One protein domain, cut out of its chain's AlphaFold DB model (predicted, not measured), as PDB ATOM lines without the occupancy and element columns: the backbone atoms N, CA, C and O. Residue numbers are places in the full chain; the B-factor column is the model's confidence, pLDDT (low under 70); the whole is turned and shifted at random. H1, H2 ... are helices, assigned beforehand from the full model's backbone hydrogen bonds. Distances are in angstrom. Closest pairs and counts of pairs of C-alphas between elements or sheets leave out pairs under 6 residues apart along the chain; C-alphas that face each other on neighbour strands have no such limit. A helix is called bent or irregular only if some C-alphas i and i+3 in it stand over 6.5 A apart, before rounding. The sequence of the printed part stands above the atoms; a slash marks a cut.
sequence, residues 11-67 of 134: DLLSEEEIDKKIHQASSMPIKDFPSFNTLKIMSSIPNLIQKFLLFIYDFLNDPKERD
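AT A GLANCE: This is residues 11 to 67 of the 134 residues of an uncharacterized protein of Bdellovibrionales bacterium RIFOXYA1_FULL_36_14 (UniProt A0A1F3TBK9). An open, flat string of three helices: H2 and H3 fold back on each other as a narrow V, and H1 reaches away from them as a separate arm, with residues 11 to 24 sticking out. After H3 the last residues turn back towards the gap between the two ends of the string, and residues 59 to 65 stand free. The printed part has 57 residues with three named helices, H1, H2 and H3 in that order, and no named strand; the class is all helix. It is only just loose, close to extended, with a radius of gyration of the C-alphas of 15.3 A and spans of 45 by 23 by 10 A.

HOW THE PARTS SIT: H1, residues 15 to 27, and H2, residues 34 to 43, are apart, with a short link of 6 residues between them. A tight link of 3 residues joins H2 to H3, residues 47 to 60. H2 and H3 are close but not clearly touching; their closest C-alphas, those of Met 42 and Gln 50, are 6.1 A apart. They run opposite ways at a shallow tilt of 29 degrees. H1 and H3 are apart. In H1 every O i to N i+4 pair is within hydrogen-bond range, against 5 of 6 in H2 and 9 of 10 in H3.

IN THESE COORDINATES: H1 is 18.3 A long and begins at C-alpha 15, (39.826, 38.316, -21.884). H2 is 15.1 A long and begins at C-alpha 34, (22.765, 42.739, -38.463). It is neither bent nor irregular, but only just: C-alphas 34 and 37 are 6.2 A apart. H3, 19.9 A long, ends at C-alpha 60, (9.943, 33.608, -36.740).

THE WHOLE: The two C-alphas farthest apart, those of Glu 16 and Leu 48, are 45.1 A apart. The C-alphas of Asp 11 and Asp 67 are 16.0 A apart. The printed part has no cut and no long link between helices. Its mean pLDDT is 72.4, and 27 residues are under 70, among them residues 33 to 43 and 57 to 67.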
ATOM      1  N   ASP A  11      31.357  33.578 -20.781       85.50
ATOM      2  CA  ASP A  11      31.908  32.665 -19.776       85.50
ATOM      3  C   ASP A  11      32.894  31.626 -20.335       85.50
ATOM      4  O   ASP A  11      33.688  31.070 -19.580       85.50
ATOM      5  N   LEU A  12      32.863  31.377 -21.647       91.00
ATOM      6  CA  LEU A  12      33.744  30.429 -22.332       91.00
ATOM      7  C   LEU A  12      34.926  31.103 -23.047       91.00
ATOM      8  O   LEU A  12      35.715  30.405 -23.682       91.00
ATOM      9  N   LEU A  13      35.024  32.433 -22.999       90.88
ATOM     10  CA  LEU A  13      36.018  33.210 -23.743       90.88
ATOM     11  C   LEU A  13      37.136  33.704 -22.824       90.88
ATOM     12  O   LEU A  13      36.906  34.005 -21.653       90.88
ATOM     13  N   SER A  14      38.343  33.845 -23.372       93.31
ATOM     14  CA  SER A  14      39.418  34.574 -22.690       93.31
ATOM     15  C   SER A  14      39.197  36.092 -22.746       93.31
ATOM     16  O   SER A  14      38.472  36.598 -23.607       93.31
ATOM     17  N   GLU A  15      39.861  36.843 -21.863       88.62
ATOM     18  CA  GLU A  15      39.826  38.316 -21.884       88.62
ATOM     19  C   GLU A  15      40.280  38.878 -23.244       88.62
ATOM     20  O   GLU A  15      39.615  39.743 -23.808       88.62
ATOM     21  N   GLU A  16      41.334  38.307 -23.840       92.31
ATOM     22  CA  GLU A  16      41.830  38.698 -25.167       92.31
ATOM     23  C   GLU A  16      40.796  38.459 -26.283       92.31
ATOM     24  O   GLU A  16      40.663  39.259 -27.215       92.31
ATOM     25  N   GLU A  17      40.041  37.359 -26.215       92.25
ATOM     26  CA  GLU A  17      38.979  37.060 -27.179       92.25
ATOM     27  C   GLU A  17      37.792  38.011 -27.030       92.25
ATOM     28  O   GLU A  17      37.211  38.434 -28.036       92.25
ATOM     29  N   ILE A  18      37.440  38.357 -25.791       89.12
ATOM     30  CA  ILE A  18      36.402  39.344 -25.486       89.12
ATOM     31  C   ILE A  18      36.814  40.707 -26.053       89.12
ATOM     32  O   ILE A  18      36.049  41.295 -26.822       89.12
ATOM     33  N   ASP A  19      38.037  41.163 -25.780       89.19
ATOM     34  CA  ASP A  19      38.572  42.430 -26.286       89.19
ATOM     35  C   ASP A  19      38.594  42.480 -27.811       89.19
ATOM     36  O   ASP A  19      38.153  43.458 -28.422       89.19
ATOM     37  N   LYS A  20      39.029  41.396 -28.461       91.69
ATOM     38  CA  LYS A  20      39.008  41.292 -29.921       91.69
ATOM     39  C   LYS A  20      37.590  41.445 -30.473       91.69
ATOM     40  O   LYS A  20      37.401  42.163 -31.457       91.69
ATOM     41  N   LYS A  21      36.590  40.807 -29.853       89.00
ATOM     42  CA  LYS A  21      35.179  40.926 -30.264       89.00
ATOM     43  C   LYS A  21      34.635  42.339 -30.043       89.00
ATOM     44  O   LYS A  21      33.966  42.867 -30.929       89.00
ATOM     45  N   ILE A  22      34.959  42.978 -28.915       87.00
ATOM     46  CA  ILE A  22      34.592  44.378 -28.643       87.00
ATOM     47  C   ILE A  22      35.216  45.302 -29.691       87.00
ATOM     48  O   ILE A  22      34.523  46.141 -30.268       87.00
ATOM     49  N   HIS A  23      36.505  45.129 -29.991       87.88
ATOM     50  CA  HIS A  23      37.200  45.943 -30.978       87.88
ATOM     51  C   HIS A  23      36.585  45.780 -32.374       87.88
ATOM     52  O   HIS A  23      36.272  46.777 -33.031       87.88
ATOM     53  N   GLN A  24      36.322  44.540 -32.799       86.12
ATOM     54  CA  GLN A  24      35.619  44.238 -34.050       86.12
ATOM     55  C   GLN A  24      34.241  44.908 -34.121       86.12
ATOM     56  O   GLN A  24      33.910  45.518 -35.133       86.12
ATOM     57  N   ALA A  25      33.452  44.852 -33.046       80.31
ATOM     58  CA  ALA A  25      32.147  45.505 -32.993       80.31
ATOM     59  C   ALA A  25      32.249  47.035 -33.049       80.31
ATOM     60  O   ALA A  25      31.486  47.684 -33.758       80.31
ATOM     61  N   SER A  26      33.211  47.620 -32.331       79.56
ATOM     62  CA  SER A  26      33.406  49.076 -32.266       79.56
ATOM     63  C   SER A  26      33.903  49.689 -33.582       79.56
ATOM     64  O   SER A  26      33.668  50.867 -33.841       79.56
ATOM     65  N   SER A  27      34.581  48.887 -34.408       81.62
ATOM     66  CA  SER A  27      35.123  49.269 -35.717       81.62
ATOM     67  C   SER A  27      34.203  48.900 -36.883       81.62
ATOM     68  O   SER A  27      34.442  49.326 -38.015       81.62
ATOM     69  N   MET A  28      33.138  48.139 -36.621       79.00
ATOM     70  CA  MET A  28      32.164  47.750 -37.629       79.00
ATOM     71  C   MET A  28      31.395  48.987 -38.122       79.00
ATOM     72  O   MET A  28      30.816  49.723 -37.316       79.00
ATOM     73  N   PRO A  29      31.337  49.243 -39.440       78.56
ATOM     74  CA  PRO A  29      30.478  50.287 -39.973       78.56
ATOM     75  C   PRO A  29      29.016  50.015 -39.603       78.56
ATOM     76  O   PRO A  29      28.539  48.893 -39.733       78.56
ATOM     77  N   ILE A  30      28.270  51.059 -39.222       69.81
ATOM     78  CA  ILE A  30      26.854  50.959 -38.810       69.81
ATOM     79  C   ILE A  30      26.007  50.136 -39.802       69.81
ATOM     80  O   ILE A  30      25.148  49.359 -39.395       69.81
ATOM     81  N   LYS A  31      26.279  50.279 -41.105       69.62
ATOM     82  CA  LYS A  31      25.592  49.568 -42.196       69.62
ATOM     83  C   LYS A  31      25.735  48.042 -42.165       69.62
ATOM     84  O   LYS A  31      24.884  47.352 -42.718       69.62
ATOM     85  N   ASP A  32      26.793  47.548 -41.535       71.06
ATOM     86  CA  ASP A  32      27.149  46.134 -41.500       71.06
ATOM     87  C   ASP A  32      26.613  45.457 -40.226       71.06
ATOM     88  O   ASP A  32      26.703  44.237 -40.086       71.06
ATOM     89  N   PHE A  33      25.983  46.218 -39.318       67.50
ATOM     90  CA  PHE A  33      25.304  45.637 -38.166       67.50
ATOM     91  C   PHE A  33      24.078  44.827 -38.613       67.50
ATOM     92  O   PHE A  33      23.227  45.360 -39.338       67.50
ATOM     93  N   PRO A  34      23.901  43.590 -38.108       63.31
ATOM     94  CA  PRO A  34      22.765  42.739 -38.463       63.31
ATOM     95  C   PRO A  34      21.396  43.416 -38.286       63.31
ATOM     96  O   PRO A  34      20.509  43.272 -39.125       63.31
ATOM     97  N   SER A  35      21.234  44.228 -37.238       63.34
ATOM     98  CA  SER A  35      19.998  44.970 -36.961       63.34
ATOM     99  C   SER A  35      19.783  46.186 -37.870       63.34
ATOM    100  O   SER A  35      18.649  46.638 -38.030       63.34
ATOM    101  N   PHE A  36      20.840  46.743 -38.467       64.00
ATOM    102  CA  PHE A  36      20.745  47.964 -39.266       64.00
ATOM    103  C   PHE A  36      20.076  47.725 -40.622       64.00
ATOM    104  O   PHE A  36      19.232  48.522 -41.030       64.00
ATOM    105  N   ASN A  37      20.388  46.617 -41.302       61.38
ATOM    106  CA  ASN A  37      19.744  46.276 -42.575       61.38
ATOM    107  C   ASN A  37      18.240  46.038 -42.403       61.38
ATOM    108  O   ASN A  37      17.445  46.552 -43.192       61.38
ATOM    109  N   THR A  38      17.843  45.363 -41.320       65.00
ATOM    110  CA  THR A  38      16.432  45.213 -40.947       65.00
ATOM    111  C   THR A  38      15.786  46.579 -40.724       65.00
ATOM    112  O   THR A  38      14.791  46.894 -41.368       65.00
ATOM    113  N   LEU A  39      16.381  47.451 -39.902       63.97
ATOM    114  CA  LEU A  39      15.843  48.794 -39.635       63.97
ATOM    115  C   LEU A  39      15.725  49.660 -40.898       63.97
ATOM    116  O   LEU A  39      14.735  50.375 -41.066       63.97
ATOM    117  N   LYS A  40      16.703  49.577 -41.806       66.19
ATOM    118  CA  LYS A  40      16.697  50.309 -43.075       66.19
ATOM    119  C   LYS A  40      15.534  49.872 -43.964       66.19
ATOM    120  O   LYS A  40      14.815  50.729 -44.472       66.19
ATOM    121  N   ILE A  41      15.301  48.566 -44.099       67.31
ATOM    122  CA  ILE A  41      14.146  48.031 -44.838       67.31
ATOM    123  C   ILE A  41      12.848  48.502 -44.180       67.31
ATOM    124  O   ILE A  41      11.982  49.061 -44.853       67.31
ATOM    125  N   MET A  42      12.748  48.378 -42.855       63.97
ATOM    126  CA  MET A  42      11.555  48.776 -42.111       63.97
ATOM    127  C   MET A  42      11.216  50.254 -42.314       63.97
ATOM    128  O   MET A  42      10.057  50.565 -42.563       63.97
ATOM    129  N   SER A  43      12.209  51.152 -42.323       67.62
ATOM    130  CA  SER A  43      12.001  52.600 -42.502       67.62
ATOM    131  C   SER A  43      11.319  53.002 -43.821       67.62
ATOM    132  O   SER A  43      10.749  54.086 -43.902       67.62
ATOM    133  N   SER A  44      11.328  52.121 -44.829       72.00
ATOM    134  CA  SER A  44      10.680  52.334 -46.132       72.00
ATOM    135  C   SER A  44       9.241  51.798 -46.227       72.00
ATOM    136  O   SER A  44       8.576  51.982 -47.244       72.00
ATOM    137  N   ILE A  45       8.740  51.153 -45.169       75.56
ATOM    138  CA  ILE A  45       7.423  50.506 -45.125       75.56
ATOM    139  C   ILE A  45       6.435  51.388 -44.336       75.56
ATOM    140  O   ILE A  45       6.817  51.950 -43.312       75.56
ATOM    141  N   PRO A  46       5.154  51.507 -44.738       81.19
ATOM    142  CA  PRO A  46       4.142  52.208 -43.950       81.19
ATOM    143  C   PRO A  46       3.988  51.641 -42.530       81.19
ATOM    144  O   PRO A  46       3.940  50.427 -42.329       81.19
ATOM    145  N   ASN A  47       3.835  52.528 -41.545       72.62
ATOM    146  CA  ASN A  47       3.894  52.220 -40.107       72.62
ATOM    147  C   ASN A  47       2.917  51.105 -39.645       72.62
ATOM    148  O   ASN A  47       3.224  50.320 -38.750       72.62
ATOM    149  N   LEU A  48       1.746  50.988 -40.288       73.56
ATOM    150  CA  LEU A  48       0.756  49.941 -39.989       73.56
ATOM    151  C   LEU A  48       1.267  48.533 -40.352       73.56
ATOM    152  O   LEU A  48       1.054  47.580 -39.610       73.56
ATOM    153  N   ILE A  49       1.976  48.422 -41.478       76.31
ATOM    154  CA  ILE A  49       2.554  47.170 -41.981       76.31
ATOM    155  C   ILE A  49       3.862  46.869 -41.241       76.31
ATOM    156  O   ILE A  49       4.139  45.710 -40.939       76.31
ATOM    157  N   GLN A  50       4.630  47.905 -40.876       73.62
ATOM    158  CA  GLN A  50       5.853  47.749 -40.085       73.62
ATOM    159  C   GLN A  50       5.604  46.953 -38.799       73.62
ATOM    160  O   GLN A  50       6.321  45.998 -38.526       73.62
ATOM    161  N   LYS A  51       4.579  47.304 -38.015       66.31
ATOM    162  CA  LYS A  51       4.292  46.608 -36.748       66.31
ATOM    163  C   LYS A  51       3.991  45.124 -36.948       66.31
ATOM    164  O   LYS A  51       4.450  44.298 -36.168       66.31
ATOM    165  N   PHE A  52       3.258  44.791 -38.006       74.81
ATOM    166  CA  PHE A  52       2.923  43.410 -38.338       74.81
ATOM    167  C   PHE A  52       4.146  42.614 -38.817       74.81
ATOM    168  O   PHE A  52       4.347  41.479 -38.397       74.81
ATOM    169  N   LEU A  53       5.004  43.218 -39.642       71.19
ATOM    170  CA  LEU A  53       6.240  42.584 -40.104       71.19
ATOM    171  C   LEU A  53       7.265  42.413 -38.982       71.19
ATOM    172  O   LEU A  53       7.908  41.372 -38.931       71.19
ATOM    173  N   LEU A  54       7.388  43.386 -38.073       67.88
ATOM    174  CA  LEU A  54       8.199  43.250 -36.859       67.88
ATOM    175  C   LEU A  54       7.687  42.109 -35.987       67.88
ATOM    176  O   LEU A  54       8.476  41.277 -35.565       67.88
ATOM    177  N   PHE A  55       6.370  42.018 -35.797       66.38
ATOM    178  CA  PHE A  55       5.764  40.921 -35.052       66.38
ATOM    179  C   PHE A  55       6.069  39.553 -35.680       66.38
ATOM    180  O   PHE A  55       6.494  38.643 -34.980       66.38
ATOM    181  N   ILE A  56       5.913  39.404 -37.000       71.12
ATOM    182  CA  ILE A  56       6.256  38.157 -37.702       71.12
ATOM    183  C   ILE A  56       7.760  37.873 -37.623       71.12
ATOM    184  O   ILE A  56       8.162  36.735 -37.414       71.12
ATOM    185  N   TYR A  57       8.601  38.890 -37.784       65.88
ATOM    186  CA  TYR A  57      10.050  38.751 -37.718       65.88
ATOM    187  C   TYR A  57      10.528  38.326 -36.326       65.88
ATOM    188  O   TYR A  57      11.408  37.475 -36.235       65.88
ATOM    189  N   ASP A  58       9.943  38.871 -35.262       62.09
ATOM    190  CA  ASP A  58      10.231  38.477 -33.879       62.09
ATOM    191  C   ASP A  58       9.619  37.117 -33.524       62.09
ATOM    192  O   ASP A  58      10.176  36.389 -32.713       62.09
ATOM    193  N   PHE A  59       8.508  36.733 -34.158       63.00
ATOM    194  CA  PHE A  59       7.914  35.406 -33.992       63.00
ATOM    195  C   PHE A  59       8.716  34.303 -34.702       63.00
ATOM    196  O   PHE A  59       8.823  33.190 -34.195       63.00
ATOM    197  N   LEU A  60       9.255  34.590 -35.892       59.88
ATOM    198  CA  LEU A  60       9.943  33.608 -36.740       59.88
ATOM    199  C   LEU A  60      11.441  33.473 -36.456       59.88
ATOM    200  O   LEU A  60      12.039  32.481 -36.866       59.88
ATOM    201  N   ASN A  61      12.063  34.454 -35.806       54.47
ATOM    202  CA  ASN A  61      13.469  34.371 -35.423       54.47
ATOM    203  C   ASN A  61      13.586  34.116 -33.926       54.47
ATOM    204  O   ASN A  61      12.890  34.751 -33.142       54.47
ATOM    205  N   ASP A  62      14.495  33.224 -33.534       47.50
ATOM    206  CA  ASP A  62      14.719  32.912 -32.126       47.50
ATOM    207  C   ASP A  62      15.256  34.165 -31.396       47.50
ATOM    208  O   ASP A  62      16.346  34.649 -31.730       47.50
ATOM    209  N   PRO A  63      14.531  34.724 -30.404       51.44
ATOM    210  CA  PRO A  63      14.994  35.885 -29.645       51.44
ATOM    211  C   PRO A  63      16.325  35.618 -28.928       51.44
ATOM    212  O   PRO A  63      17.054  36.560 -28.623       51.44
ATOM    213  N   LYS A  64      16.701  34.347 -28.727       46.00
ATOM    214  CA  LYS A  64      17.964  33.945 -28.092       46.00
ATOM    215  C   LYS A  64      19.220  34.409 -28.828       46.00
ATOM    216  O   LYS A  64      20.238  34.609 -28.176       46.00
ATOM    217  N   GLU A  65      19.170  34.617 -30.145       45.97
ATOM    218  CA  GLU A  65      20.324  35.155 -30.890       45.97
ATOM    219  C   GLU A  65      20.418  36.690 -30.839       45.97
ATOM    220  O   GLU A  65      21.431  37.265 -31.240       45.97
ATOM    221  N   ARG A  66      19.378  37.374 -30.340       53.12
ATOM    222  CA  ARG A  66      19.311  38.846 -30.266       53.12
ATOM    223  C   ARG A  66      19.365  39.383 -28.844       53.12
ATOM    224  O   ARG A  66      19.846  40.500 -28.627       53.12
ATOM    225  N   ASP A  67      18.898  38.602 -27.880       59.09
ATOM    226  CA  ASP A  67      18.828  39.004 -26.488       59.09
ATOM    227  C   ASP A  67      19.976  38.428 -25.670       59.09
ATOM    228  O   ASP A  67      19.889  37.374 -25.049       59.09
TER     229      ASP A  67